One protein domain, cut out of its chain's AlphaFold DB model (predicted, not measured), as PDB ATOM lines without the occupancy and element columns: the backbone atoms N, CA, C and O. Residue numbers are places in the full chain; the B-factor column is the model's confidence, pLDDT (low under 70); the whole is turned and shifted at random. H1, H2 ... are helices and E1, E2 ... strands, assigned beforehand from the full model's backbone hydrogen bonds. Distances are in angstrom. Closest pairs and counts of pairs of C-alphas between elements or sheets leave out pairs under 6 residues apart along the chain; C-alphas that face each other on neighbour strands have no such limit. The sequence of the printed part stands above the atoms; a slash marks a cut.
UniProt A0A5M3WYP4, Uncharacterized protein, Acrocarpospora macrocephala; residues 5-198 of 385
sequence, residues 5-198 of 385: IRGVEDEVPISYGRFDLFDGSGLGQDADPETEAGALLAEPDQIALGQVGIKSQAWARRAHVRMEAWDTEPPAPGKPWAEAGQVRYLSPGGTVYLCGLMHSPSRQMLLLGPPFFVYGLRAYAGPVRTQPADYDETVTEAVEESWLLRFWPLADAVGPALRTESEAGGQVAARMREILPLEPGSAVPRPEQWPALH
ATOM      1  N   ILE A   5     -15.015  22.656   9.256       95.12
ATOM      2  CA  ILE A   5     -13.699  22.800   8.640       95.12
ATOM      3  C   ILE A   5     -12.633  22.983   9.722       95.12
ATOM      4  O   ILE A   5     -11.575  22.356   9.686       95.12
ATOM      5  N   ARG A   6     -12.900  23.889  10.670       95.69
ATOM      6  CA  ARG A   6     -11.978  24.267  11.748       95.69
ATOM      7  C   ARG A   6     -12.708  25.013  12.858       95.69
ATOM      8  O   ARG A   6     -13.776  25.585  12.645       95.69
ATOM      9  N   GLY A   7     -12.109  25.030  14.041       95.62
ATOM     10  CA  GLY A   7     -12.615  25.804  15.163       95.62
ATOM     11  C   GLY A   7     -11.513  26.190  16.133       95.62
ATOM     12  O   GLY A   7     -10.468  25.544  16.195       95.62
ATOM     13  N   VAL A   8     -11.760  27.262  16.874       95.94
ATOM     14  CA  VAL A   8     -10.866  27.774  17.913       95.94
ATOM     15  C   VAL A   8     -11.678  28.125  19.151       95.94
ATOM     16  O   VAL A   8     -12.851  28.494  19.057       95.94
ATOM     17  N   GLU A   9     -11.046  28.000  20.308       95.62
ATOM     18  CA  GLU A   9     -11.581  28.482  21.577       95.62
ATOM     19  C   GLU A   9     -10.788  29.710  22.007       95.62
ATOM     20  O   GLU A   9      -9.585  29.811  21.741       95.62
ATOM     21  N   ASP A  10     -11.485  30.652  22.627       94.62
ATOM     22  CA  ASP A  10     -10.935  31.930  23.034       94.62
ATOM     23  C   ASP A  10     -11.615  32.446  24.308       94.62
ATOM     24  O   ASP A  10     -12.755  32.091  24.617       94.62
ATOM     25  N   GLU A  11     -10.919  33.317  25.029       92.38
ATOM     26  CA  GLU A  11     -11.441  34.020  26.195       92.38
ATOM     27  C   GLU A  11     -11.345  35.524  25.968       92.38
ATOM     28  O   GLU A  11     -10.262  36.075  25.778       92.38
ATOM     29  N   VAL A  12     -12.486  36.209  26.039       93.00
ATOM     30  CA  VAL A  12     -12.555  37.655  25.808       93.00
ATOM     31  C   VAL A  12     -13.204  38.358  27.003       93.00
ATOM     32  O   VAL A  12     -14.233  37.895  27.514       93.00
ATOM     33  N   PRO A  13     -12.622  39.464  27.503       91.56
ATOM     34  CA  PRO A  13     -13.274  40.279  28.516       91.56
ATOM     35  C   PRO A  13     -14.525  40.941  27.936       91.56
ATOM     36  O   PRO A  13     -14.536  41.413  26.800       91.56
ATOM     37  N   ILE A  14     -15.577  40.997  28.744       88.81
ATOM     38  CA  ILE A  14     -16.815  41.692  28.408       88.81
ATOM     39  C   ILE A  14     -16.793  43.034  29.127       88.81
ATOM     40  O   ILE A  14     -16.712  43.096  30.355       88.81
ATOM     41  N   SER A  15     -16.932  44.105  28.356       87.00
ATOM     42  CA  SER A  15     -16.952  45.477  28.858       87.00
ATOM     43  C   SER A  15     -18.254  46.138  28.437       87.00
ATOM     44  O   SER A  15     -18.671  46.033  27.286       87.00
ATOM     45  N   TYR A  16     -18.929  46.801  29.379       86.56
ATOM     46  CA  TYR A  16     -20.245  47.418  29.147       86.56
ATOM     47  C   TYR A  16     -21.294  46.429  28.600       86.56
ATOM     48  O   TYR A  16     -22.143  46.784  27.783       86.56
ATOM     49  N   GLY A  17     -21.221  45.167  29.039       86.88
ATOM     50  CA  GLY A  17     -22.149  44.115  28.623       86.88
ATOM     51  C   GLY A  17     -21.989  43.673  27.166       86.88
ATOM     52  O   GLY A  17     -22.921  43.082  26.621       86.88
ATOM     53  N   ARG A  18     -20.851  43.951  26.514       90.06
ATOM     54  CA  ARG A  18     -20.550  43.457  25.162       90.06
ATOM     55  C   ARG A  18     -19.075  43.112  24.953       90.06
ATOM     56  O   ARG A  18     -18.200  43.543  25.703       90.06
ATOM     57  N   PHE A  19     -18.829  42.361  23.893       92.81
ATOM     58  CA  PHE A  19     -17.532  42.204  23.243       92.81
ATOM     59  C   PHE A  19     -17.750  42.243  21.730       92.81
ATOM     60  O   PHE A  19     -18.876  42.086  21.260       92.81
ATOM     61  N   ASP A  20     -16.692  42.462  20.966       92.62
ATOM     62  CA  ASP A  20     -16.764  42.684  19.528       92.62
ATOM     63  C   ASP A  20     -15.969  41.609  18.775       92.62
ATOM     64  O   ASP A  20     -14.914  41.147  19.215       92.62
ATOM     65  N   LEU A  21     -16.497  41.206  17.623       94.44
ATOM     66  CA  LEU A  21     -15.820  40.395  16.619       94.44
ATOM     67  C   LEU A  21     -15.271  41.334  15.548       94.44
ATOM     68  O   LEU A  21     -16.028  42.144  15.019       94.44
ATOM     69  N   PHE A  22     -14.002  41.184  15.188       92.94
ATOM     70  CA  PHE A  22     -13.326  41.990  14.174       92.94
ATOM     71  C   PHE A  22     -12.694  41.119  13.089       92.94
ATOM     72  O   PHE A  22     -12.261  40.000  13.353       92.94
ATOM     73  N   ASP A  23     -12.599  41.659  11.878       93.19
ATOM     74  CA  ASP A  23     -11.866  41.066  10.767       93.19
ATOM     75  C   ASP A  23     -10.361  41.294  10.937       93.19
ATOM     76  O   ASP A  23      -9.910  42.385  11.298       93.19
ATOM     77  N   GLY A  24      -9.569  40.266  10.638       91.19
ATOM     78  CA  GLY A  24      -8.120  40.290  10.798       91.19
ATOM     79  C   GLY A  24      -7.392  41.295   9.904       91.19
ATOM     80  O   GLY A  24      -6.266  41.659  10.223       91.19
ATOM     81  N   SER A  25      -8.018  41.793   8.831       86.94
ATOM     82  CA  SER A  25      -7.432  42.849   7.991       86.94
ATOM     83  C   SER A  25      -7.418  44.229   8.656       86.94
ATOM     84  O   SER A  25      -6.800  45.151   8.128       86.94
ATOM     85  N   GLY A  26      -8.145  44.405   9.766       82.62
ATOM     86  CA  GLY A  26      -8.341  45.698  10.423       82.62
ATOM     87  C   GLY A  26      -9.288  46.649   9.684       82.62
ATOM     88  O   GLY A  26      -9.626  47.711  10.208       82.62
ATOM     89  N   LEU A  27      -9.774  46.283   8.492       75.25
ATOM     90  CA  LEU A  27     -10.763  47.088   7.786       75.25
ATOM     91  C   LEU A  27     -12.104  47.076   8.521       75.25
ATOM     92  O   LEU A  27     -12.671  46.023   8.799       75.25
ATOM     93  N   GLY A  28     -12.637  48.274   8.761       66.81
ATOM     94  CA  GLY A  28     -13.912  48.470   9.448       66.81
ATOM     95  C   GLY A  28     -13.788  48.802  10.934       66.81
ATOM     96  O   GLY A  28     -14.802  49.148  11.520       66.81
ATOM     97  N   GLN A  29     -12.582  48.791  11.521       70.94
ATOM     98  CA  GLN A  29     -12.377  49.188  12.927       70.94
ATOM     99  C   GLN A  29     -12.733  50.655  13.216       70.94
ATOM    100  O   GLN A  29     -13.089  50.984  14.343       70.94
ATOM    101  N   ASP A  30     -12.647  51.527  12.207       62.22
ATOM    102  CA  ASP A  30     -12.959  52.955  12.343       62.22
ATOM    103  C   ASP A  30     -14.467  53.260  12.249       62.22
ATOM    104  O   ASP A  30     -14.870  54.419  12.373       62.22
ATOM    105  N   ALA A  31     -15.313  52.257  11.985       60.19
ATOM    106  CA  ALA A  31     -16.755  52.457  11.949       60.19
ATOM    107  C   ALA A  31     -17.286  52.623  13.379       60.19
ATOM    108  O   ALA A  31     -17.065  51.767  14.233       60.19
ATOM    109  N   ASP A  32     -17.984  53.729  13.641       55.25
ATOM    110  CA  ASP A  32     -18.561  54.003  14.954       55.25
ATOM    111  C   ASP A  32     -19.605  52.920  15.315       55.25
ATOM    112  O   ASP A  32     -20.642  52.812  14.647       55.25
ATOM    113  N   PRO A  33     -19.365  52.113  16.368       52.28
ATOM    114  CA  PRO A  33     -20.265  51.033  16.755       52.28
ATOM    115  C   PRO A  33     -21.606  51.534  17.310       52.28
ATOM    116  O   PRO A  33     -22.515  50.723  17.491       52.28
ATOM    117  N   GLU A  34     -21.746  52.825  17.640       45.62
ATOM    118  CA  GLU A  34     -22.983  53.384  18.203       45.62
ATOM    119  C   GLU A  34     -24.008  53.803  17.143       45.62
ATOM    120  O   GLU A  34     -25.205  53.847  17.439       45.62
ATOM    121  N   THR A  35     -23.585  54.077  15.906       44.94
ATOM    122  CA  THR A  35     -24.475  54.598  14.852       44.94
ATOM    123  C   THR A  35     -24.932  53.555  13.832       44.94
ATOM    124  O   THR A  35     -25.928  53.784  13.145       44.94
ATOM    125  N   GLU A  36     -24.276  52.394  13.737       46.47
ATOM    126  CA  GLU A  36     -24.496  51.453  12.633       46.47
ATOM    127  C   GLU A  36     -24.787  50.018  13.127       46.47
ATOM    128  O   GLU A  36     -23.883  49.281  13.496       46.47
ATOM    129  N   ALA A  37     -26.070  49.626  13.138       44.09
ATOM    130  CA  ALA A  37     -26.628  48.367  12.595       44.09
ATOM    131  C   ALA A  37     -25.857  47.014  12.734       44.09
ATOM    132  O   ALA A  37     -26.051  46.111  11.926       44.09
ATOM    133  N   GLY A  38     -24.981  46.836  13.724       44.56
ATOM    134  CA  GLY A  38     -24.048  45.696  13.781       44.56
ATOM    135  C   GLY A  38     -24.116  44.844  15.045       44.56
ATOM    136  O   GLY A  38     -23.281  43.958  15.230       44.56
ATOM    137  N   ALA A  39     -25.069  45.097  15.943       55.62
ATOM    138  CA  ALA A  39     -25.287  44.191  17.064       55.62
ATOM    139  C   ALA A  39     -25.890  42.880  16.535       55.62
ATOM    140  O   ALA A  39     -26.799  42.921  15.718       55.62
ATOM    141  N   LEU A  40     -25.493  41.719  17.062       54.44
ATOM    142  CA  LEU A  40     -26.174  40.433  16.793       54.44
ATOM    143  C   LEU A  40     -27.675  40.419  17.170       54.44
ATOM    144  O   LEU A  40     -28.365  39.440  16.914       54.44
ATOM    145  N   LEU A  41     -28.173  41.504  17.773       50.97
ATOM    146  CA  LEU A  41     -29.584  41.778  18.052       50.97
ATOM    147  C   LEU A  41     -30.274  42.635  16.972       50.97
ATOM    148  O   LEU A  41     -31.436  43.000  17.147       50.97
ATOM    149  N   ALA A  42     -29.565  43.022  15.913       50.31
ATOM    150  CA  ALA A  42     -30.109  43.800  14.812       50.31
ATOM    151  C   ALA A  42     -30.866  42.902  13.818       50.31
ATOM    152  O   ALA A  42     -30.775  41.675  13.873       50.31
ATOM    153  N   GLU A  43     -31.674  43.509  12.946       54.56
ATOM    154  CA  GLU A  43     -32.553  42.777  12.030       54.56
ATOM    155  C   GLU A  43     -31.765  41.781  11.144       54.56
ATOM    156  O   GLU A  43     -30.691  42.125  10.646       54.56
ATOM    157  N   PRO A  44     -32.288  40.559  10.907       56.59
ATOM    158  CA  PRO A  44     -31.550  39.429  10.316       56.59
ATOM    159  C   PRO A  44     -31.031  39.649   8.883       56.59
ATOM    160  O   PRO A  44     -30.207  38.871   8.398       56.59
ATOM    161  N   ASP A  45     -31.487  40.704   8.208       60.75
ATOM    162  CA  ASP A  45     -31.078  41.051   6.846       60.75
ATOM    163  C   ASP A  45     -29.919  42.061   6.785       60.75
ATOM    164  O   ASP A  45     -29.451  42.396   5.694       60.75
ATOM    165  N   GLN A  46     -29.419  42.538   7.931       67.06
ATOM    166  CA  GLN A  46     -28.299  43.476   7.966       67.06
ATOM    167  C   GLN A  46     -26.959  42.782   7.684       67.06
ATOM    168  O   GLN A  46     -26.692  41.650   8.106       67.06
ATOM    169  N   ILE A  47     -26.111  43.480   6.926       71.19
ATOM    170  CA  ILE A  47     -24.760  43.039   6.587       71.19
ATOM    171  C   ILE A  47     -23.781  43.792   7.474       71.19
ATOM    172  O   ILE A  47     -23.615  45.003   7.348       71.19
ATOM    173  N   ALA A  48     -23.112  43.051   8.346       78.94
ATOM    174  CA  ALA A  48     -22.021  43.555   9.151       78.94
ATOM    175  C   ALA A  48     -20.722  43.511   8.341       78.94
ATOM    176  O   ALA A  48     -20.362  42.471   7.787       78.94
ATOM    177  N   LEU A  49     -20.022  44.640   8.256       82.69
ATOM    178  CA  LEU A  49     -18.769  44.749   7.518       82.69
ATOM    179  C   LEU A  49     -17.597  44.759   8.485       82.69
ATOM    180  O   LEU A  49     -17.378  45.759   9.163       82.69
ATOM    181  N   GLY A  50     -16.822  43.681   8.502       84.94
ATOM    182  CA  GLY A  50     -15.570  43.613   9.249       84.94
ATOM    183  C   GLY A  50     -15.713  43.663  10.774       84.94
ATOM    184  O   GLY A  50     -14.786  43.263  11.463       84.94
ATOM    185  N   GLN A  51     -16.864  44.059  11.321       88.12
ATOM    186  CA  GLN A  51     -17.107  44.155  12.757       88.12
ATOM    187  C   GLN A  51     -18.539  43.753  13.122       88.12
ATOM    188  O   GLN A  51     -19.483  44.134  12.432       88.12
ATOM    189  N   VAL A  52     -18.704  43.007  14.220       89.50
ATOM    190  CA  VAL A  52     -20.007  42.649  14.815       89.50
ATOM    191  C   VAL A  52     -19.939  42.807  16.328       89.50
ATOM    192  O   VAL A  52     -19.069  42.221  16.970       89.50
ATOM    193  N   GLY A  53     -20.892  43.538  16.908       89.44
ATOM    194  CA  GLY A  53     -21.030  43.661  18.358       89.44
ATOM    195  C   GLY A  53     -21.862  42.524  18.951       89.44
ATOM    196  O   GLY A  53     -22.985  42.259  18.512       89.44
ATOM    197  N   ILE A  54     -21.344  41.860  19.983       91.19
ATOM    198  CA  ILE A  54     -21.997  40.733  20.657       91.19
ATOM    199  C   ILE A  54     -22.398  41.161  22.065       91.19
ATOM    200  O   ILE A  54     -21.555  41.423  22.922       91.19
ATOM    201  N   LYS A  55     -23.709  41.248  22.311       89.94
ATOM    202  CA  LYS A  55     -24.242  41.634  23.619       89.94
ATOM    203  C   LYS A  55     -24.301  40.423  24.548       89.94
ATOM    204  O   LYS A  55     -24.978  39.441  24.241       89.94
ATOM    205  N   SER A  56     -23.653  40.544  25.700       86.81
ATOM    206  CA  SER A  56     -23.751  39.588  26.797       86.81
ATOM    207  C   SER A  56     -25.197  39.479  27.279       86.81
ATOM    208  O   SER A  56     -25.870  40.489  27.502       86.81
ATOM    209  N   GLN A  57     -25.675  38.248  27.461       82.81
ATOM    210  CA  GLN A  57     -27.011  37.990  28.010       82.81
ATOM    211  C   GLN A  57     -26.988  37.992  29.542       82.81
ATOM    212  O   GLN A  57     -27.984  38.325  30.181       82.81
ATOM    213  N   ALA A  58     -25.842  37.640  30.130       82.25
ATOM    214  CA  ALA A  58     -25.670  37.497  31.570       82.25
ATOM    215  C   ALA A  58     -25.007  38.707  32.244       82.25
ATOM    216  O   ALA A  58     -24.796  38.672  33.453       82.25
ATOM    217  N   TRP A  59     -24.648  39.752  31.481       79.69
ATOM    218  CA  TRP A  59     -23.771  40.837  31.951       79.69
ATOM    219  C   TRP A  59     -22.486  40.289  32.587       79.69
ATOM    220  O   TRP A  59     -21.995  40.784  33.604       79.69
ATOM    221  N   ALA A  60     -21.969  39.222  31.980       82.50
ATOM    222  CA  ALA A  60     -20.773  38.530  32.411       82.50
ATOM    223  C   ALA A  60     -19.545  39.452  32.326       82.50
ATOM    224  O   ALA A  60     -19.557  40.447  31.605       82.50
ATOM    225  N   ARG A  61     -18.467  39.125  33.054       85.94
ATOM    226  CA  ARG A  61     -17.177  39.845  32.937       85.94
ATOM    227  C   ARG A  61     -16.268  39.228  31.880       85.94
ATOM    228  O   ARG A  61     -15.325  39.870  31.420       85.94
ATOM    229  N   ARG A  62     -16.527  37.972  31.519       89.69
ATOM    230  CA  ARG A  62     -15.743  37.208  30.555       89.69
ATOM    231  C   ARG A  62     -16.651  36.294  29.745       89.69
ATOM    232  O   ARG A  62     -17.580  35.695  30.288       89.69
ATOM    233  N   ALA A  63     -16.358  36.184  28.458       91.75
ATOM    234  CA  ALA A  63     -16.955  35.199  27.576       91.75
ATOM    235  C   ALA A  63     -15.914  34.131  27.226       91.75
ATOM    236  O   ALA A  63     -14.813  34.459  26.784       91.75
ATOM    237  N   HIS A  64     -16.291  32.865  27.384       93.44
ATOM    238  CA  HIS A  64     -15.589  31.739  26.780       93.44
ATOM    239  C   HIS A  64     -16.233  31.458  25.423       93.44
ATOM    240  O   HIS A  64     -17.364  30.965  25.348       93.44
ATOM    241  N   VAL A  65     -15.535  31.789  24.343       95.31
ATOM    242  CA  VAL A  65     -16.091  31.791  22.991       95.31
ATOM    243  C   VAL A  65     -15.475  30.670  22.172       95.31
ATOM    244  O   VAL A  65     -14.266  30.598  21.992       95.31
ATOM    245  N   ARG A  66     -16.326  29.807  21.619       97.00
ATOM    246  CA  ARG A  66     -15.949  28.839  20.593       97.00
ATOM    247  C   ARG A  66     -16.358  29.383  19.233       97.00
ATOM    248  O   ARG A  66     -17.539  29.626  18.997       97.00
ATOM    249  N   MET A  67     -15.396  29.557  18.338       98.00
ATOM    250  CA  MET A  67     -15.638  29.983  16.962       98.00
ATOM    251  C   MET A  67     -15.436  28.801  16.014       98.00
ATOM    252  O   MET A  67     -14.460  28.066  16.138       98.00
ATOM    253  N   GLU A  68     -16.350  28.613  15.068       98.12
ATOM    254  CA  GLU A  68     -16.356  27.492  14.126       98.12
ATOM    255  C   GLU A  68     -16.583  27.977  12.696       98.12
ATOM    256  O   GLU A  68     -17.543  28.703  12.437       98.12
ATOM    257  N   ALA A  69     -15.759  27.514  11.758       97.69
ATOM    258  CA  ALA A  69     -15.979  27.696  10.327       97.69
ATOM    259  C   ALA A  69     -16.441  26.378   9.694       97.69
ATOM    260  O   ALA A  69     -15.822  25.329   9.888       97.69
ATOM    261  N   TRP A  70     -17.535  26.447   8.943       97.00
ATOM    262  CA  TRP A  70     -18.201  25.331   8.277       97.00
ATOM    263  C   TRP A  70     -18.206  25.537   6.762       97.00
ATOM    264  O   TRP A  70     -18.167  26.669   6.278       97.00
ATOM    265  N   ASP A  71     -18.263  24.445   6.007       94.31
ATOM    266  CA  ASP A  71     -18.283  24.464   4.538       94.31
ATOM    267  C   ASP A  71     -19.633  24.907   3.950       94.31
ATOM    268  O   ASP A  71     -19.703  25.468   2.856       94.31
ATOM    269  N   THR A  72     -20.709  24.698   4.699       94.00
ATOM    270  CA  THR A  72     -22.070  25.141   4.403       94.00
ATOM    271  C   THR A  72     -22.826  25.417   5.701       94.00
ATOM    272  O   THR A  72     -22.263  25.324   6.792       94.00
ATOM    273  N   GLU A  73     -24.102  25.792   5.599       95.38
ATOM    274  CA  GLU A  73     -24.904  26.153   6.763       95.38
ATOM    275  C   GLU A  73     -24.935  25.008   7.796       95.38
ATOM    276  O   GLU A  73     -25.400  23.902   7.489       95.38
ATOM    277  N   PRO A  74     -24.452  25.248   9.028       96.56
ATOM    278  CA  PRO A  74     -24.379  24.214  10.040       96.56
ATOM    279  C   PRO A  74     -25.758  23.899  10.627       96.56
ATOM    280  O   PRO A  74     -26.587  24.799  10.803       96.56
ATOM    281  N   PRO A  75     -25.999  22.643  11.041       95.56
ATOM    282  CA  PRO A  75     -27.193  22.309  11.806       95.56
ATOM    283  C   PRO A  75     -27.195  23.042  13.155       95.56
ATOM    284  O   PRO A  75     -26.146  23.445  13.667       95.56
ATOM    285  N   ALA A  76     -28.364  23.176  13.781       94.94
ATOM    286  CA  ALA A  76     -28.449  23.717  15.135       94.94
ATOM    287  C   ALA A  76     -27.634  22.846  16.122       94.94
ATOM    288  O   ALA A  76     -27.715  21.618  16.060       94.94
ATOM    289  N   PRO A  77     -26.861  23.442  17.050       93.88
ATOM    290  CA  PRO A  77     -25.992  22.717  17.988       93.88
ATOM    291  C   PRO A  77     -26.747  21.890  19.046       93.88
ATOM    292  O   PRO A  77     -26.117  21.144  19.792       93.88
ATOM    293  N   GLY A  78     -28.077  22.003  19.123       93.12
ATOM    294  CA  GLY A  78     -28.887  21.378  20.168       93.12
ATOM    295  C   GLY A  78     -28.691  22.031  21.542       93.12
ATOM    296  O   GLY A  78     -27.988  23.028  21.692       93.12
ATOM    297  N   LYS A  79     -29.328  21.470  22.576       92.31
ATOM    298  CA  LYS A  79     -29.125  21.923  23.964       92.31
ATOM    299  C   LYS A  79     -27.667  21.671  24.392       92.31
ATOM    300  O   LYS A  79     -27.118  20.643  23.999       92.31
ATOM    301  N   PRO A  80     -27.048  22.544  25.212       93.00
ATOM    302  CA  PRO A  80     -27.644  23.630  26.008       93.00
ATOM    303  C   PRO A  80     -27.714  25.001  25.310       93.00
ATOM    304  O   PRO A  80     -27.989  25.996  25.969       93.00
ATOM    305  N   TRP A  81     -27.451  25.075  24.009       95.44
ATOM    306  CA  TRP A  81     -27.320  26.340  23.294       95.44
ATOM    307  C   TRP A  81     -28.678  26.966  22.962       95.44
ATOM    308  O   TRP A  81     -29.577  26.291  22.454       95.44
ATOM    309  N   ALA A  82     -28.804  28.265  23.220       94.31
ATOM    310  CA  ALA A  82     -29.912  29.103  22.785       94.31
ATOM    311  C   ALA A  82     -29.424  30.050  21.685       94.31
ATOM    312  O   ALA A  82     -28.361  30.653  21.810       94.31
ATOM    313  N   GLU A  83     -30.176  30.171  20.594       93.69
ATOM    314  CA  GLU A  83     -29.830  31.104  19.522       93.69
ATOM    315  C   GLU A  83     -29.934  32.545  20.028       93.69
ATOM    316  O   GLU A  83     -30.948  32.939  20.605       93.69
ATOM    317  N   ALA A  84     -28.862  33.309  19.838       91.75
ATOM    318  CA  ALA A  84     -28.776  34.706  20.244       91.75
ATOM    319  C   ALA A  84     -28.997  35.663  19.065       91.75
ATOM    320  O   ALA A  84     -29.445  36.787  19.280       91.75
ATOM    321  N   GLY A  85     -28.689  35.222  17.841       90.25
ATOM    322  CA  GLY A  85     -28.915  35.993  16.624       90.25
ATOM    323  C   GLY A  85     -28.190  35.434  15.402       90.25
ATOM    324  O   GLY A  85     -27.341  34.541  15.504       90.25
ATOM    325  N   GLN A  86     -28.518  35.998  14.242       90.94
ATOM    326  CA  GLN A  86     -27.901  35.679  12.961       90.94
ATOM    327  C   GLN A  86     -27.739  36.949  12.125       90.94
ATOM    328  O   GLN A  86     -28.655  37.761  12.056       90.94
ATOM    329  N   VAL A  87     -26.592  37.083  11.461       88.50
ATOM    330  CA  VAL A  87     -26.286  38.185  10.541       88.50
ATOM    331  C   VAL A  87     -25.515  37.676   9.326       88.50
ATOM    332  O   VAL A  87     -24.941  36.582   9.335       88.50
ATOM    333  N   ARG A  88     -25.465  38.483   8.264       88.81
ATOM    334  CA  ARG A  88     -24.495  38.298   7.181       88.81
ATOM    335  C   ARG A  88     -23.234  39.077   7.530       88.81
ATOM    336  O   ARG A  88     -23.287  40.281   7.737       88.81
ATOM    337  N   TYR A  89     -22.107  38.390   7.591       89.69
ATOM    338  CA  TYR A  89     -20.812  38.962   7.914       89.69
ATOM    339  C   TYR A  89     -19.948  39.037   6.662       89.69
ATOM    340  O   TYR A  89     -19.537  38.017   6.112       89.69
ATOM    341  N   LEU A  90     -19.672  40.244   6.190       88.69
ATOM    342  CA  LEU A  90     -18.707  40.451   5.128       88.69
ATOM    343  C   LEU A  90     -17.310  40.566   5.736       88.69
ATOM    344  O   LEU A  90     -17.028  41.510   6.475       88.69
ATOM    345  N   SER A  91     -16.441  39.627   5.371       91.38
ATOM    346  CA  SER A  91     -15.058  39.558   5.838       91.38
ATOM    347  C   SER A  91     -14.103  39.981   4.718       91.38
ATOM    348  O   SER A  91     -13.944  39.244   3.734       91.38
ATOM    349  N   PRO A  92     -13.469  41.164   4.815       88.25
ATOM    350  CA  PRO A  92     -12.429  41.567   3.880       88.25
ATOM    351  C   PRO A  92     -11.211  40.639   3.916       88.25
ATOM    352  O   PRO A  92     -10.707  40.293   2.852       88.25
ATOM    353  N   GLY A  93     -10.768  40.209   5.101       89.81
ATOM    354  CA  GLY A  93      -9.544  39.428   5.292       89.81
ATOM    355  C   GLY A  93      -9.719  37.913   5.292       89.81
ATOM    356  O   GLY A  93      -8.733  37.191   5.196       89.81
ATOM    357  N   GLY A  94     -10.946  37.404   5.412       94.19
ATOM    358  CA  GLY A  94     -11.207  35.967   5.562       94.19
ATOM    359  C   GLY A  94     -10.785  35.404   6.925       94.19
ATOM    360  O   GLY A  94     -10.852  34.195   7.132       94.19
ATOM    361  N   THR A  95     -10.363  36.254   7.862       96.19
ATOM    362  CA  THR A  95      -9.978  35.881   9.228       96.19
ATOM    363  C   THR A  95     -10.691  36.774  10.232       96.19
ATOM    364  O   THR A  95     -10.997  37.923   9.920       96.19
ATOM    365  N   VAL A  96     -10.946  36.266  11.436       96.69
ATOM    366  CA  VAL A  96     -11.597  37.028  12.511       96.69
ATOM    367  C   VAL A  96     -10.930  36.817  13.859       96.69
ATOM    368  O   VAL A  96     -10.311  35.779  14.085       96.69
ATOM    369  N   TYR A  97     -11.085  37.779  14.760       95.94
ATOM    370  CA  TYR A  97     -10.658  37.705  16.155       95.94
ATOM    371  C   TYR A  97     -11.649  38.444  17.063       95.94
ATOM    372  O   TYR A  97     -12.514  39.183  16.591       95.94
ATOM    373  N   LEU A  98     -11.529  38.239  18.374       95.38
ATOM    374  CA  LEU A  98     -12.400  38.852  19.378       95.38
ATOM    375  C   LEU A  98     -11.691  39.976  20.125       95.38
ATOM    376  O   LEU A  98     -10.478  39.947  20.310       95.38
ATOM    377  N   CYS A  99     -12.439  40.965  20.595       93.69
ATOM    378  CA  CYS A  99     -11.904  42.060  21.390       93.69
ATOM    379  C   CYS A  99     -12.945  42.544  22.404       93.69
ATOM    380  O   CYS A  99     -14.115  42.720  22.072       93.69
ATOM    381  N   GLY A 100     -12.526  42.768  23.648       90.31
ATOM    382  CA  GLY A 100     -13.356  43.466  24.628       90.31
ATOM    383  C   GLY A 100     -13.219  44.976  24.462       90.31
ATOM    384  O   GLY A 100     -12.133  45.469  24.160       90.31
ATOM    385  N   LEU A 101     -14.286  45.738  24.712       85.94
ATOM    386  CA  LEU A 101     -14.207  47.200  24.629       85.94
ATOM    387  C   LEU A 101     -13.138  47.730  25.601       85.94
ATOM    388  O   LEU A 101     -13.161  47.388  26.784       85.94
ATOM    389  N   MET A 102     -12.231  48.581  25.107       85.44
ATOM    390  CA  MET A 102     -11.062  49.112  25.838       85.44
ATOM    391  C   MET A 102      -9.985  48.073  26.204       85.44
ATOM    392  O   MET A 102      -9.080  48.384  26.979       85.44
ATOM    393  N   HIS A 103     -10.051  46.860  25.653       87.56
ATOM    394  CA  HIS A 103      -9.018  45.841  25.812       87.56
ATOM    395  C   HIS A 103      -8.208  45.669  24.528       87.56
ATOM    396  O   HIS A 103      -8.628  46.058  23.440       87.56
ATOM    397  N   SER A 104      -7.024  45.076  24.662       86.56
ATOM    398  CA  SER A 104      -6.265  44.616  23.504       86.56
ATOM    399  C   SER A 104      -7.043  43.514  22.769       86.56
ATOM    400  O   SER A 104      -7.695  42.700  23.431       86.56
ATOM    401  N   PRO A 105      -6.930  43.437  21.432       89.25
ATOM    402  CA  PRO A 105      -7.399  42.300  20.655       89.25
ATOM    403  C   PRO A 105      -6.953  40.965  21.246       89.25
ATOM    404  O   PRO A 105      -5.798  40.825  21.670       89.25
ATOM    405  N   SER A 106      -7.846  39.977  21.205       89.38
ATOM    406  CA  SER A 106      -7.464  38.596  21.453       89.38
ATOM    407  C   SER A 106      -6.352  38.187  20.498       89.38
ATOM    408  O   SER A 106      -6.295  38.593  19.333       89.38
ATOM    409  N   ARG A 107      -5.437  37.372  21.016       85.94
ATOM    410  CA  ARG A 107      -4.332  36.819  20.239       85.94
ATOM    411  C   ARG A 107      -4.771  35.628  19.395       85.94
ATOM    412  O   ARG A 107      -4.020  35.238  18.505       85.94
ATOM    413  N   GLN A 108      -5.950  35.058  19.652       93.00
ATOM    414  CA  GLN A 108      -6.521  34.012  18.814       93.00
ATOM    415  C   GLN A 108      -7.238  34.606  17.607       93.00
ATOM    416  O   GLN A 108      -7.958  35.595  17.694       93.00
ATOM    417  N   MET A 109      -7.063  33.940  16.471       95.56
ATOM    418  CA  MET A 109      -7.790  34.239  15.241       95.56
ATOM    419  C   MET A 109      -8.467  32.971  14.726       95.56
ATOM    420  O   MET A 109      -8.015  31.871  15.028       95.56
ATOM    421  N   LEU A 110      -9.505  33.095  13.914       97.31
ATOM    422  CA  LEU A 110     -10.093  31.999  13.144       97.31
ATOM    423  C   LEU A 110      -9.966  32.326  11.655       97.31
ATOM    424  O   LEU A 110     -10.337  33.426  11.250       97.31
ATOM    425  N   LEU A 111      -9.495  31.384  10.832       97.56
ATOM    426  CA  LEU A 111      -9.671  31.465   9.380       97.56
ATOM    427  C   LEU A 111     -11.105  31.053   9.033       97.56
ATOM    428  O   LEU A 111     -11.497  29.908   9.251       97.56
ATOM    429  N   LEU A 112     -11.882  31.978   8.477       96.81
ATOM    430  CA  LEU A 112     -13.222  31.692   7.967       96.81
ATOM    431  C   LEU A 112     -13.160  31.005   6.602       96.81
ATOM    432  O   LEU A 112     -13.932  30.092   6.321       96.81
ATOM    433  N   GLY A 113     -12.245  31.463   5.753       94.94
ATOM    434  CA  GLY A 113     -12.172  31.072   4.356       94.94
ATOM    435  C   GLY A 113     -11.424  32.128   3.543       94.94
ATOM    436  O   GLY A 113     -10.559  32.820   4.080       94.94
ATOM    437  N   PRO A 114     -11.715  32.272   2.243       92.88
ATOM    438  CA  PRO A 114     -11.022  33.251   1.424       92.88
ATOM    439  C   PRO A 114     -11.450  34.693   1.761       92.88
ATOM    440  O   PRO A 114     -12.579  34.921   2.212       92.88
ATOM    441  N   PRO A 115     -10.585  35.686   1.495       91.69
ATOM    442  CA  PRO A 115     -10.914  37.097   1.673       91.69
ATOM    443  C   PRO A 115     -12.011  37.556   0.706       91.69
ATOM    444  O   PRO A 115     -12.212  36.961  -0.362       91.69
ATOM    445  N   PHE A 116     -12.679  38.655   1.070       87.25
ATOM    446  CA  PHE A 116     -13.794  39.267   0.338       87.25
ATOM    447  C   PHE A 116     -14.954  38.300   0.082       87.25
ATOM    448  O   PHE A 116     -15.464  38.174  -1.033       87.25
ATOM    449  N   PHE A 117     -15.368  37.606   1.135       90.06
ATOM    450  CA  PHE A 117     -16.524  36.718   1.123       90.06
ATOM    451  C   PHE A 117     -17.584  37.213   2.095       90.06
ATOM    452  O   PHE A 117     -17.278  37.707   3.183       90.06
ATOM    453  N   VAL A 118     -18.843  37.017   1.711       89.94
ATOM    454  CA  VAL A 118     -19.964  37.091   2.645       89.94
ATOM    455  C   VAL A 118     -20.096  35.732   3.314       89.94
ATOM    456  O   VAL A 118     -20.228  34.710   2.637       89.94
ATOM    457  N   TYR A 119     -20.100  35.742   4.636       93.31
ATOM    458  CA  TYR A 119     -20.329  34.593   5.490       93.31
ATOM    459  C   TYR A 119     -21.677  34.744   6.194       93.31
ATOM    460  O   TYR A 119     -22.082  35.844   6.563       93.31
ATOM    461  N   GLY A 120     -22.395  33.647   6.391       93.62
ATOM    462  CA  GLY A 120     -23.436  33.602   7.405       93.62
ATOM    463  C   GLY A 120     -22.755  33.510   8.760       93.62
ATOM    464  O   GLY A 120     -21.823  32.727   8.906       93.62
ATOM    465  N   LEU A 121     -23.187  34.316   9.723       95.44
ATOM    466  CA  LEU A 121     -22.764  34.232  11.115       95.44
ATOM    467  C   LEU A 121     -24.000  33.968  11.963       95.44
ATOM    468  O   LEU A 121     -24.910  34.793  11.997       95.44
ATOM    469  N   ARG A 122     -24.017  32.843  12.677       95.38
ATOM    470  CA  ARG A 122     -25.019  32.558  13.708       95.38
ATOM    471  C   ARG A 122     -24.342  32.434  15.064       95.38
ATOM    472  O   ARG A 122     -23.365  31.696  15.204       95.38
ATOM    473  N   ALA A 123     -24.872  33.145  16.049       95.44
ATOM    474  CA  ALA A 123     -24.371  33.141  17.414       95.44
ATOM    475  C   ALA A 123     -25.347  32.430  18.348       95.44
ATOM    476  O   ALA A 123     -26.565  32.609  18.267       95.44
ATOM    477  N   TYR A 124     -24.795  31.658  19.277       95.50
ATOM    478  CA  TYR A 124     -25.548  30.979  20.317       95.50
ATOM    479  C   TYR A 124     -24.968  31.301  21.689       95.50
ATOM    480  O   TYR A 124     -23.754  31.229  21.890       95.50
ATOM    481  N   ALA A 125     -25.854  31.594  22.633       94.19
ATOM    482  CA  ALA A 125     -25.535  31.713  24.045       94.19
ATOM    483  C   ALA A 125     -25.680  30.340  24.714       94.19
ATOM    484  O   ALA A 125     -26.666  29.623  24.521       94.19
ATOM    485  N   GLY A 126     -24.664  29.948  25.471       91.88
ATOM    486  CA  GLY A 126     -24.617  28.714  26.241       91.88
ATOM    487  C   GLY A 126     -24.877  28.952  27.731       91.88
ATOM    488  O   GLY A 126     -25.360  30.013  28.129       91.88
ATOM    489  N   PRO A 127     -24.561  27.962  28.581       87.44
ATOM    490  CA  PRO A 127     -24.708  28.103  30.021       87.44
ATOM    491  C   PRO A 127     -23.745  29.153  30.588       87.44
ATOM    492  O   PRO A 127     -22.611  29.311  30.125       87.44
ATOM    493  N   VAL A 128     -24.204  29.823  31.643       85.75
ATOM    494  CA  VAL A 128     -23.388  30.690  32.498       85.75
ATOM    495  C   VAL A 128     -22.728  29.801  33.551       85.75
ATOM    496  O   VAL A 128     -23.426  29.107  34.290       85.75
ATOM    497  N   ARG A 129     -21.392  29.752  33.582       70.88
ATOM    498  CA  ARG A 129     -20.626  28.826  34.440       70.88
ATOM    499  C   ARG A 129     -20.574  29.263  35.906       70.88
ATOM    500  O   ARG A 129     -20.383  28.422  36.778       70.88
ATOM    501  N   THR A 130     -20.834  30.535  36.181       63.88
ATOM    502  CA  THR A 130     -20.841  31.121  37.526       63.88
ATOM    503  C   THR A 130     -21.933  32.174  37.584       63.88
ATOM    504  O   THR A 130     -21.783  33.261  37.043       63.88
ATOM    505  N   GLN A 131     -23.065  31.855  38.206       49.81
ATOM    506  CA  GLN A 131     -24.079  32.846  38.550       49.81
ATOM    507  C   GLN A 131     -23.891  33.157  40.043       49.81
ATOM    508  O   GLN A 131     -24.083  32.242  40.847       49.81
ATOM    509  N   PRO A 132     -23.481  34.372  40.462       51.28
ATOM    510  CA  PRO A 132     -23.567  34.735  41.866       51.28
ATOM    511  C   PRO A 132     -25.042  34.652  42.264       51.28
ATOM    512  O   PRO A 132     -25.920  35.108  41.529       51.28
ATOM    513  N   ALA A 133     -25.312  33.996  43.394       49.59
ATOM    514  CA  ALA A 133     -26.671  33.723  43.859       49.59
ATOM    515  C   ALA A 133     -27.482  35.010  44.114       49.59
ATOM    516  O   ALA A 133     -28.703  34.967  44.027       49.59
ATOM    517  N   ASP A 134     -26.796  36.133  44.350       52.88
ATOM    518  CA  ASP A 134     -27.327  37.491  44.450       52.88
ATOM    519  C   ASP A 134     -26.269  38.481  43.924       52.88
ATOM    520  O   ASP A 134     -25.067  38.240  44.059       52.88
ATOM    521  N   TYR A 135     -26.694  39.590  43.304       50.78
ATOM    522  CA  TYR A 135     -25.780  40.666  42.903       50.78
ATOM    523  C   TYR A 135     -25.159  41.298  44.158       50.78
ATOM    524  O   TYR A 135     -25.855  41.949  44.935       50.78
ATOM    525  N   ASP A 136     -23.855  41.107  44.342       58.84
ATOM    526  CA  ASP A 136     -23.065  41.697  45.419       58.84
ATOM    527  C   ASP A 136     -21.909  42.491  44.799       58.84
ATOM    528  O   ASP A 136     -21.041  41.941  44.119       58.84
ATOM    529  N   GLU A 137     -21.901  43.803  45.037       55.69
ATOM    530  CA  GLU A 137     -20.888  44.751  44.550       55.69
ATOM    531  C   GLU A 137     -19.466  44.407  45.036       55.69
ATOM    532  O   GLU A 137     -18.477  44.861  44.457       55.69
ATOM    533  N   THR A 138     -19.358  43.593  46.089       56.16
ATOM    534  CA  THR A 138     -18.101  43.138  46.689       56.16
ATOM    535  C   THR A 138     -17.632  41.778  46.163       56.16
ATOM    536  O   THR A 138     -16.446  41.451  46.285       56.16
ATOM    537  N   VAL A 139     -18.514  41.000  45.521       53.62
ATOM    538  CA  VAL A 139     -18.159  39.704  44.931       53.62
ATOM    539  C   VAL A 139     -17.453  39.936  43.597       53.62
ATOM    540  O   VAL A 139     -17.986  40.477  42.628       53.62
ATOM    541  N   THR A 140     -16.189  39.529  43.564       53.00
ATOM    542  CA  THR A 140     -15.289  39.662  42.412       53.00
ATOM    543  C   THR A 140     -15.271  38.428  41.514       53.00
ATOM    544  O   THR A 140     -14.561  38.443  40.507       53.00
ATOM    545  N   GLU A 141     -16.048  37.386  41.834       55.50
ATOM    546  CA  GLU A 141     -16.123  36.174  41.017       55.50
ATOM    547  C   GLU A 141     -16.656  36.510  39.620       55.50
ATOM    548  O   GLU A 141     -17.725  37.098  39.447       55.50
ATOM    549  N   ALA A 142     -15.852  36.192  38.606       58.53
ATOM    550  CA  ALA A 142     -16.189  36.457  37.222       58.53
ATOM    551  C   ALA A 142     -17.360  35.556  36.825       58.53
ATOM    552  O   ALA A 142     -17.226  34.338  36.742       58.53
ATOM    553  N   VAL A 143     -18.521  36.162  36.580       72.62
ATOM    554  CA  VAL A 143     -19.571  35.520  35.791       72.62
ATOM    555  C   VAL A 143     -18.972  35.238  34.420       72.62
ATOM    556  O   VAL A 143     -18.553  36.175  33.732       72.62
ATOM    557  N   GLU A 144     -18.910  33.960  34.062       84.06
ATOM    558  CA  GLU A 144     -18.452  33.491  32.757       84.06
ATOM    559  C   GLU A 144     -19.633  32.979  31.941       84.06
ATOM    560  O   GLU A 144     -20.361  32.079  32.369       84.06
ATOM    561  N   GLU A 145     -19.813  33.525  30.744       90.00
ATOM    562  CA  GLU A 145     -20.801  33.037  29.781       90.00
ATOM    563  C   GLU A 145     -20.125  32.279  28.636       90.00
ATOM    564  O   GLU A 145     -19.046  32.645  28.173       90.00
ATOM    565  N   SER A 146     -20.758  31.196  28.182       93.44
ATOM    566  CA  SER A 146     -20.274  30.428  27.032       93.44
ATOM    567  C   SER A 146     -20.927  30.932  25.749       93.44
ATOM    568  O   SER A 146     -22.147  31.075  25.705       93.44
ATOM    569  N   TRP A 147     -20.149  31.116  24.687       95.50
ATOM    570  CA  TRP A 147     -20.652  31.486  23.363       95.50
ATOM    571  C   TRP A 147     -20.177  30.518  22.292       95.50
ATOM    572  O   TRP A 147     -19.060  30.006  22.346       95.50
ATOM    573  N   LEU A 148     -21.029  30.304  21.296       97.31
ATOM    574  CA  LEU A 148     -20.706  29.559  20.088       97.31
ATOM    575  C   LEU A 148     -21.018  30.423  18.866       97.31
ATOM    576  O   LEU A 148     -22.175  30.763  18.624       97.31
ATOM    577  N   LEU A 149     -19.984  30.759  18.099       97.62
ATOM    578  CA  LEU A 149     -20.080  31.521  16.857       97.62
ATOM    579  C   LEU A 149     -19.824  30.579  15.683       97.62
ATOM    580  O   LEU A 149     -18.774  29.944  15.614       97.62
ATOM    581  N   ARG A 150     -20.786  30.472  14.767       98.06
ATOM    582  CA  ARG A 150     -20.697  29.600  13.594       98.06
ATOM    583  C   ARG A 150     -20.735  30.405  12.313       98.06
ATOM    584  O   ARG A 150     -21.679  31.163  12.098       98.06
ATOM    585  N   PHE A 151     -19.743  30.168  11.465       97.62
ATOM    586  CA  PHE A 151     -19.567  30.817  10.178       97.62
ATOM    587  C   PHE A 151     -19.705  29.813   9.037       97.62
ATOM    588  O   PHE A 151     -19.242  28.680   9.164       97.62
ATOM    589  N   TRP A 152     -20.300  30.224   7.919       96.12
ATOM    590  CA  TRP A 152     -20.317  29.445   6.675       96.12
ATOM    591  C   TRP A 152     -20.319  30.365   5.452       96.12
ATOM    592  O   TRP A 152     -20.897  31.453   5.516       96.12
ATOM    593  N   PRO A 153     -19.681  29.988   4.334       94.50
ATOM    594  CA  PRO A 153     -19.610  30.845   3.158       94.50
ATOM    595  C   PRO A 153     -20.984  30.965   2.482       94.50
ATOM    596  O   PRO A 153     -21.687  29.975   2.281       94.50
ATOM    597  N   LEU A 154     -21.358  32.187   2.098       90.12
ATOM    598  CA  LEU A 154     -22.582  32.477   1.346       90.12
ATOM    599  C   LEU A 154     -22.275  32.888  -0.095       90.12
ATOM    600  O   LEU A 154     -22.911  32.384  -1.017       90.12
ATOM    601  N   ALA A 155     -21.319  33.801  -0.296       86.75
ATOM    602  CA  ALA A 155     -21.020  34.343  -1.620       86.75
ATOM    603  C   ALA A 155     -19.619  34.961  -1.728       86.75
ATOM    604  O   ALA A 155     -19.076  35.491  -0.758       86.75
ATOM    605  N   ASP A 156     -19.089  34.961  -2.952       85.31
ATOM    606  CA  ASP A 156     -17.943  35.771  -3.365       85.31
ATOM    607  C   ASP A 156     -18.368  37.241  -3.554       85.31
ATOM    608  O   ASP A 156     -19.245  37.532  -4.371       85.31
ATOM    609  N   ALA A 157     -17.741  38.168  -2.823       79.56
ATOM    610  CA  ALA A 157     -18.011  39.605  -2.902       79.56
ATOM    611  C   ALA A 157     -16.948  40.397  -3.688       79.56
ATOM    612  O   ALA A 157     -17.029  41.624  -3.759       79.56
ATOM    613  N   VAL A 158     -15.977  39.731  -4.323       73.19
ATOM    614  CA  VAL A 158     -14.890  40.380  -5.071       73.19
ATOM    615  C   VAL A 158     -15.408  41.122  -6.297       73.19
ATOM    616  O   VAL A 158     -15.129  42.303  -6.462       73.19
ATOM    617  N   GLY A 159     -16.193  40.467  -7.157       62.84
ATOM    618  CA  GLY A 159     -16.713  41.091  -8.382       62.84
ATOM    619  C   GLY A 159     -17.472  42.404  -8.129       62.84
ATOM    620  O   GLY A 159     -17.209  43.390  -8.816       62.84
ATOM    621  N   PRO A 160     -18.378  42.448  -7.140       57.16
ATOM    622  CA  PRO A 160     -19.068  43.672  -6.764       57.16
ATOM    623  C   PRO A 160     -18.152  44.731  -6.105       57.16
ATOM    624  O   PRO A 160     -18.235  45.899  -6.472       57.16
ATOM    625  N   ALA A 161     -17.216  44.351  -5.223       55.25
ATOM    626  CA  ALA A 161     -16.313  45.286  -4.524       55.25
ATOM    627  C   ALA A 161     -15.311  46.038  -5.430       55.25
ATOM    628  O   ALA A 161     -14.666  46.987  -4.985       55.25
ATOM    629  N   LEU A 162     -15.158  45.621  -6.691       54.62
ATOM    630  CA  LEU A 162     -14.084  46.057  -7.590       54.62
ATOM    631  C   LEU A 162     -14.486  47.000  -8.730       54.62
ATOM    632  O   LEU A 162     -13.618  47.445  -9.473       54.62
ATOM    633  N   ARG A 163     -15.776  47.287  -8.923       53.81
ATOM    634  CA  ARG A 163     -16.282  47.904 -10.168       53.81
ATOM    635  C   ARG A 163     -16.099  49.425 -10.320       53.81
ATOM    636  O   ARG A 163     -16.670  49.974 -11.257       53.81
ATOM    637  N   THR A 164     -15.336  50.129  -9.479       47.72
ATOM    638  CA  THR A 164     -15.206  51.601  -9.611       47.72
ATOM    639  C   THR A 164     -13.811  52.155  -9.296       47.72
ATOM    640  O   THR A 164     -13.246  51.872  -8.244       47.72
ATOM    641  N   GLU A 165     -13.315  53.008 -10.201       48.94
ATOM    642  CA  GLU A 165     -11.951  53.554 -10.371       48.94
ATOM    643  C   GLU A 165     -11.418  54.527  -9.284       48.94
ATOM    644  O   GLU A 165     -10.480  55.276  -9.538       48.94
ATOM    645  N   SER A 166     -11.974  54.585  -8.069       46.72
ATOM    646  CA  SER A 166     -11.554  55.610  -7.090       46.72
ATOM    647  C   SER A 166     -10.402  55.140  -6.185       46.72
ATOM    648  O   SER A 166     -10.562  54.226  -5.378       46.72
ATOM    649  N   GLU A 167      -9.242  55.796  -6.296       50.41
ATOM    650  CA  GLU A 167      -7.931  55.440  -5.715       50.41
ATOM    651  C   GLU A 167      -7.789  55.551  -4.175       50.41
ATOM    652  O   GLU A 167      -6.682  55.432  -3.648       50.41
ATOM    653  N   ALA A 168      -8.862  55.753  -3.407       54.44
ATOM    654  CA  ALA A 168      -8.763  55.923  -1.953       54.44
ATOM    655  C   ALA A 168      -9.246  54.678  -1.188       54.44
ATOM    656  O   ALA A 168     -10.447  54.421  -1.100       54.44
ATOM    657  N   GLY A 169      -8.313  53.945  -0.561       51.50
ATOM    658  CA  GLY A 169      -8.568  52.718   0.218       51.50
ATOM    659  C   GLY A 169      -9.640  52.825   1.316       51.50
ATOM    660  O   GLY A 169     -10.212  51.812   1.705       51.50
ATOM    661  N   GLY A 170     -10.000  54.039   1.752       52.19
ATOM    662  CA  GLY A 170     -11.108  54.277   2.685       52.19
ATOM    663  C   GLY A 170     -12.516  54.054   2.106       52.19
ATOM    664  O   GLY A 170     -13.466  53.912   2.868       52.19
ATOM    665  N   GLN A 171     -12.688  53.988   0.777       57.94
ATOM    666  CA  GLN A 171     -14.010  53.792   0.158       57.94
ATOM    667  C   GLN A 171     -14.376  52.325  -0.091       57.94
ATOM    668  O   GLN A 171     -15.546  52.044  -0.330       57.94
ATOM    669  N   VAL A 172     -13.433  51.379  -0.003       56.50
ATOM    670  CA  VAL A 172     -13.726  49.949  -0.229       56.50
ATOM    671  C   VAL A 172     -14.758  49.458   0.786       56.50
ATOM    672  O   VAL A 172     -15.762  48.867   0.406       56.50
ATOM    673  N   ALA A 173     -14.573  49.808   2.060       56.56
ATOM    674  CA  ALA A 173     -15.500  49.460   3.128       56.56
ATOM    675  C   ALA A 173     -16.900  50.071   2.915       56.56
ATOM    676  O   ALA A 173     -17.893  49.349   2.855       56.56
ATOM    677  N   ALA A 174     -16.984  51.389   2.716       57.94
ATOM    678  CA  ALA A 174     -18.254  52.078   2.478       57.94
ATOM    679  C   ALA A 174     -19.004  51.535   1.244       57.94
ATOM    680  O   ALA A 174     -20.222  51.395   1.271       57.94
ATOM    681  N   ARG A 175     -18.284  51.161   0.179       60.25
ATOM    682  CA  ARG A 175     -18.879  50.635  -1.059       60.25
ATOM    683  C   ARG A 175     -19.301  49.184  -0.957       60.25
ATOM    684  O   ARG A 175     -20.351  48.826  -1.476       60.25
ATOM    685  N   MET A 176     -18.547  48.355  -0.249       59.72
ATOM    686  CA  MET A 176     -18.978  46.987   0.010       59.72
ATOM    687  C   MET A 176     -20.341  46.929   0.726       59.72
ATOM    688  O   MET A 176     -21.091  45.981   0.505       59.72
ATOM    689  N   ARG A 177     -20.699  47.961   1.508       60.75
ATOM    690  CA  ARG A 177     -22.036  48.109   2.117       60.75
ATOM    691  C   ARG A 177     -23.133  48.408   1.091       60.75
ATOM    692  O   ARG A 177     -24.219  47.854   1.187       60.75
ATOM    693  N   GLU A 178     -22.858  49.265   0.111       55.91
ATOM    694  CA  GLU A 178     -23.835  49.679  -0.912       55.91
ATOM    695  C   GLU A 178     -24.124  48.585  -1.951       55.91
ATOM    696  O   GLU A 178     -25.169  48.583  -2.598       55.91
ATOM    697  N   ILE A 179     -23.180  47.664  -2.128       53.53
ATOM    698  CA  ILE A 179     -23.125  46.764  -3.279       53.53
ATOM    699  C   ILE A 179     -23.763  45.383  -3.002       53.53
ATOM    700  O   ILE A 179     -23.886  44.558  -3.906       53.53
ATOM    701  N   LEU A 180     -24.234  45.119  -1.780       55.12
ATOM    702  CA  LEU A 180     -24.768  43.809  -1.396       55.12
ATOM    703  C   LEU A 180     -26.303  43.740  -1.222       55.12
ATOM    704  O   LEU A 180     -26.777  43.230  -0.208       55.12
ATOM    705  N   PRO A 181     -27.141  44.062  -2.225       54.03
ATOM    706  CA  PRO A 181     -28.166  43.092  -2.568       54.03
ATOM    707  C   PRO A 181     -27.421  41.907  -3.194       54.03
ATOM    708  O   PRO A 181     -26.943  42.004  -4.320       54.03
ATOM    709  N   LEU A 182     -27.254  40.802  -2.456       55.88
ATOM    710  CA  LEU A 182     -26.830  39.538  -3.063       55.88
ATOM    711  C   LEU A 182     -27.774  39.281  -4.242       55.88
ATOM    712  O   LEU A 182     -28.942  38.961  -4.018       55.88
ATOM    713  N   GLU A 183     -27.306  39.491  -5.477       53.12
ATOM    714  CA  GLU A 183     -28.137  39.223  -6.644       53.12
ATOM    715  C   GLU A 183     -28.598  37.763  -6.546       53.12
ATOM    716  O   GLU A 183     -27.753  36.875  -6.357       53.12
ATOM    717  N   PRO A 184     -29.913  37.488  -6.617       43.62
ATOM    718  CA  PRO A 184     -30.424  36.126  -6.626       43.62
ATOM    719  C   PRO A 184     -29.754  35.343  -7.763       43.62
ATOM    720  O   PRO A 184     -30.068  35.548  -8.932       43.62
ATOM    721  N   GLY A 185     -28.792  34.480  -7.427       46.53
ATOM    722  CA  GLY A 185     -27.983  33.747  -8.405       46.53
ATOM    723  C   GLY A 185     -26.467  33.915  -8.286       46.53
ATOM    724  O   GLY A 185     -25.754  33.236  -9.024       46.53
ATOM    725  N   SER A 186     -25.952  34.742  -7.362       58.94
ATOM    726  CA  SER A 186     -24.523  34.692  -7.019       58.94
ATOM    727  C   SER A 186     -24.192  33.277  -6.538       58.94
ATOM    728  O   SER A 186     -24.752  32.797  -5.550       58.94
ATOM    729  N   ALA A 187     -23.386  32.556  -7.318       61.72
ATOM    730  CA  ALA A 187     -23.168  31.135  -7.102       61.72
ATOM    731  C   ALA A 187     -22.465  30.917  -5.763       61.72
ATOM    732  O   ALA A 187     -21.441  31.549  -5.488       61.72
ATOM    733  N   VAL A 188     -22.995  29.988  -4.961       67.94
ATOM    734  CA  VAL A 188     -22.310  29.528  -3.755       67.94
ATOM    735  C   VAL A 188     -20.904  29.079  -4.172       67.94
ATOM    736  O   VAL A 188     -20.764  28.301  -5.126       67.94
ATOM    737  N   PRO A 189     -19.861  29.596  -3.513       72.94
ATOM    738  CA  PRO A 189     -18.484  29.255  -3.822       72.94
ATOM    739  C   PRO A 189     -18.309  27.743  -3.682       72.94
ATOM    740  O   PRO A 189     -18.675  27.165  -2.663       72.94
ATOM    741  N   ARG A 190     -17.772  27.089  -4.717       83.69
ATOM    742  CA  ARG A 190     -17.496  25.649  -4.667       83.69
ATOM    743  C   ARG A 190     -16.301  25.426  -3.741       83.69
ATOM    744  O   ARG A 190     -15.222  25.899  -4.105       83.69
ATOM    745  N   PRO A 191     -16.450  24.733  -2.595       84.19
ATOM    746  CA  PRO A 191     -15.368  24.578  -1.619       84.19
ATOM    747  C   PRO A 191     -14.075  24.056  -2.251       84.19
ATOM    748  O   PRO A 191     -13.020  24.621  -2.008       84.19
ATOM    749  N   GLU A 192     -14.204  23.108  -3.187       86.62
ATOM    750  CA  GLU A 192     -13.139  22.480  -3.992       86.62
ATOM    751  C   GLU A 192     -12.142  23.460  -4.640       86.62
ATOM    752  O   GLU A 192     -11.005  23.102  -4.946       86.62
ATOM    753  N   GLN A 193     -12.593  24.681  -4.938       88.44
ATOM    754  CA  GLN A 193     -11.808  25.700  -5.636       88.44
ATOM    755  C   GLN A 193     -11.008  26.589  -4.681       88.44
ATOM    756  O   GLN A 193     -10.165  27.364  -5.133       88.44
ATOM    757  N   TRP A 194     -11.277  26.488  -3.381       91.12
ATOM    758  CA  TRP A 194     -10.790  27.389  -2.351       91.12
ATOM    759  C   TRP A 194     -10.106  26.585  -1.249       91.12
ATOM    760  O   TRP A 194     -10.783  26.076  -0.360       91.12
ATOM    761  N   PRO A 195      -8.763  26.523  -1.226       92.56
ATOM    762  CA  PRO A 195      -8.046  25.770  -0.200       92.56
ATOM    763  C   PRO A 195      -8.409  26.213   1.226       92.56
ATOM    764  O   PRO A 195      -8.522  25.389   2.123       92.56
ATOM    765  N   ALA A 196      -8.709  27.499   1.429       92.81
ATOM    766  CA  ALA A 196      -9.170  28.033   2.713       92.81
ATOM    767  C   ALA A 196     -10.535  27.478   3.186       92.81
ATOM    768  O   ALA A 196     -10.921  27.709   4.328       92.81
ATOM    769  N   LEU A 197     -11.278  26.756   2.341       93.56
ATOM    770  CA  LEU A 197     -12.527  26.071   2.694       93.56
ATOM    771  C   LEU A 197     -12.343  24.561   2.892       93.56
ATOM    772  O   LEU A 197     -13.318  23.860   3.142       93.56
ATOM    773  N   HIS A 198     -11.118  24.043   2.789       92.31
ATOM    774  CA  HIS A 198     -10.845  22.629   3.031       92.31
ATOM    775  C   HIS A 198     -10.420  22.394   4.484       92.31
ATOM    776  O   HIS A 198      -9.701  23.231   5.051       92.31
TER     777      HIS A 198
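What this domain is: This is residues 5 to 198 of the 385 residues of an uncharacterized protein of Acrocarpospora macrocephala (UniProt A0A5M3WYP4). Two strongly twisted sheets lie face to face as a sandwich, the larger made of E1, E5, E10, E9, E6 and E3, the smaller, only just strongly twisted, of E4, E2, E7 and E8. The link between the long strands E9 and E10 sticks out at one end with residues 133 to 139, and the short helices H1 and H2 lie toward the other end. The printed part has 194 residues with ten named strands, E1 to E10, followed by H1 and H2; the class is mostly strand, with 88 residues in named elements, under half. The larger sheet is mixed, in the order E1, E5, E10, E9, E6, E3; the smaller is antiparallel, in the order E4, E2, E7, E8. The whole is compact, with a radius of gyration of the C-alphas of 17.2 A, and its outline is elongated, 58 by 35 by 29 A.

Where its parts are: E1, residues 5 to 13, begins at C-alpha 5 (-13.699, 22.800, 8.640) and is 26.5 A long. E2 is residues 18 to 23, E3 residues 47 to 49, E4 residues 51 to 55. E5, residues 62 to 70, is 25.4 A long; E6, residues 82 to 91, is 24.8 A long and bends by 59 degrees at residue 88. E7 is residues 95 to 100 and E8 residues 109 to 111. E9, residues 117 to 128, is 32.7 A long; E10, residues 144 to 156, is 36.2 A long and begins at C-alpha 144 (-18.452, 33.491, 32.757). H1 is residues 158 to 161; H2, residues 171 to 178, ends at C-alpha 178 (-23.835, 49.679, -0.912).

How they stand to each other: In the larger sheet E1 and E5 are antiparallel, with N 8 and O 67 2.9 A apart, within hydrogen-bond range. E5 and E10 are parallel, with N 66 and O 147 at 2.8 A. E9 and E10 form an antiparallel hairpin, with N 122 and O 150 at 2.9 A. E9 and E6 are antiparallel, with N 89 and O 119 at 2.7 A; E6 and E3 are parallel, with N 48 and O 88 at 2.8 A. In the other sheet the neighbours E2 and E4 are antiparallel, with N 21 and O 52 within hydrogen-bond range at 2.8 A, the neighbours E2 and E7 are antiparallel, with N 20 and O 99 at 2.8 A, and E7 and E8 form an antiparallel hairpin, with N 96 and O 110 at 2.9 A. The facing parts of the sheets are 7.9 A centre to centre, their strands at 14 degrees. Between the sheets, the closest C-alphas of E1 and E7 are those of Pro 13 and Gly 100, 5.0 A apart. H2 only grazes the larger sheet, with its residues 173 to 177, and touches H1 at the C-alphas of Met 176 and Ala 161, 5.5 A apart. In H2, 3 of 4 O i to N i+4 pairs are within range; H1 is too short for such a pair.

The domain as a whole: The C-alphas of Ala 133 and Glu 165 are the two farthest apart, 59.6 A. The printed part has no cut. The links E2 to E3, E5 to E6 and E9 to E10 are long. The mean pLDDT of the printed part is 79.1; residue 28 and residues 30 to 46, 130 to 142 and 159 to 188 are under 70.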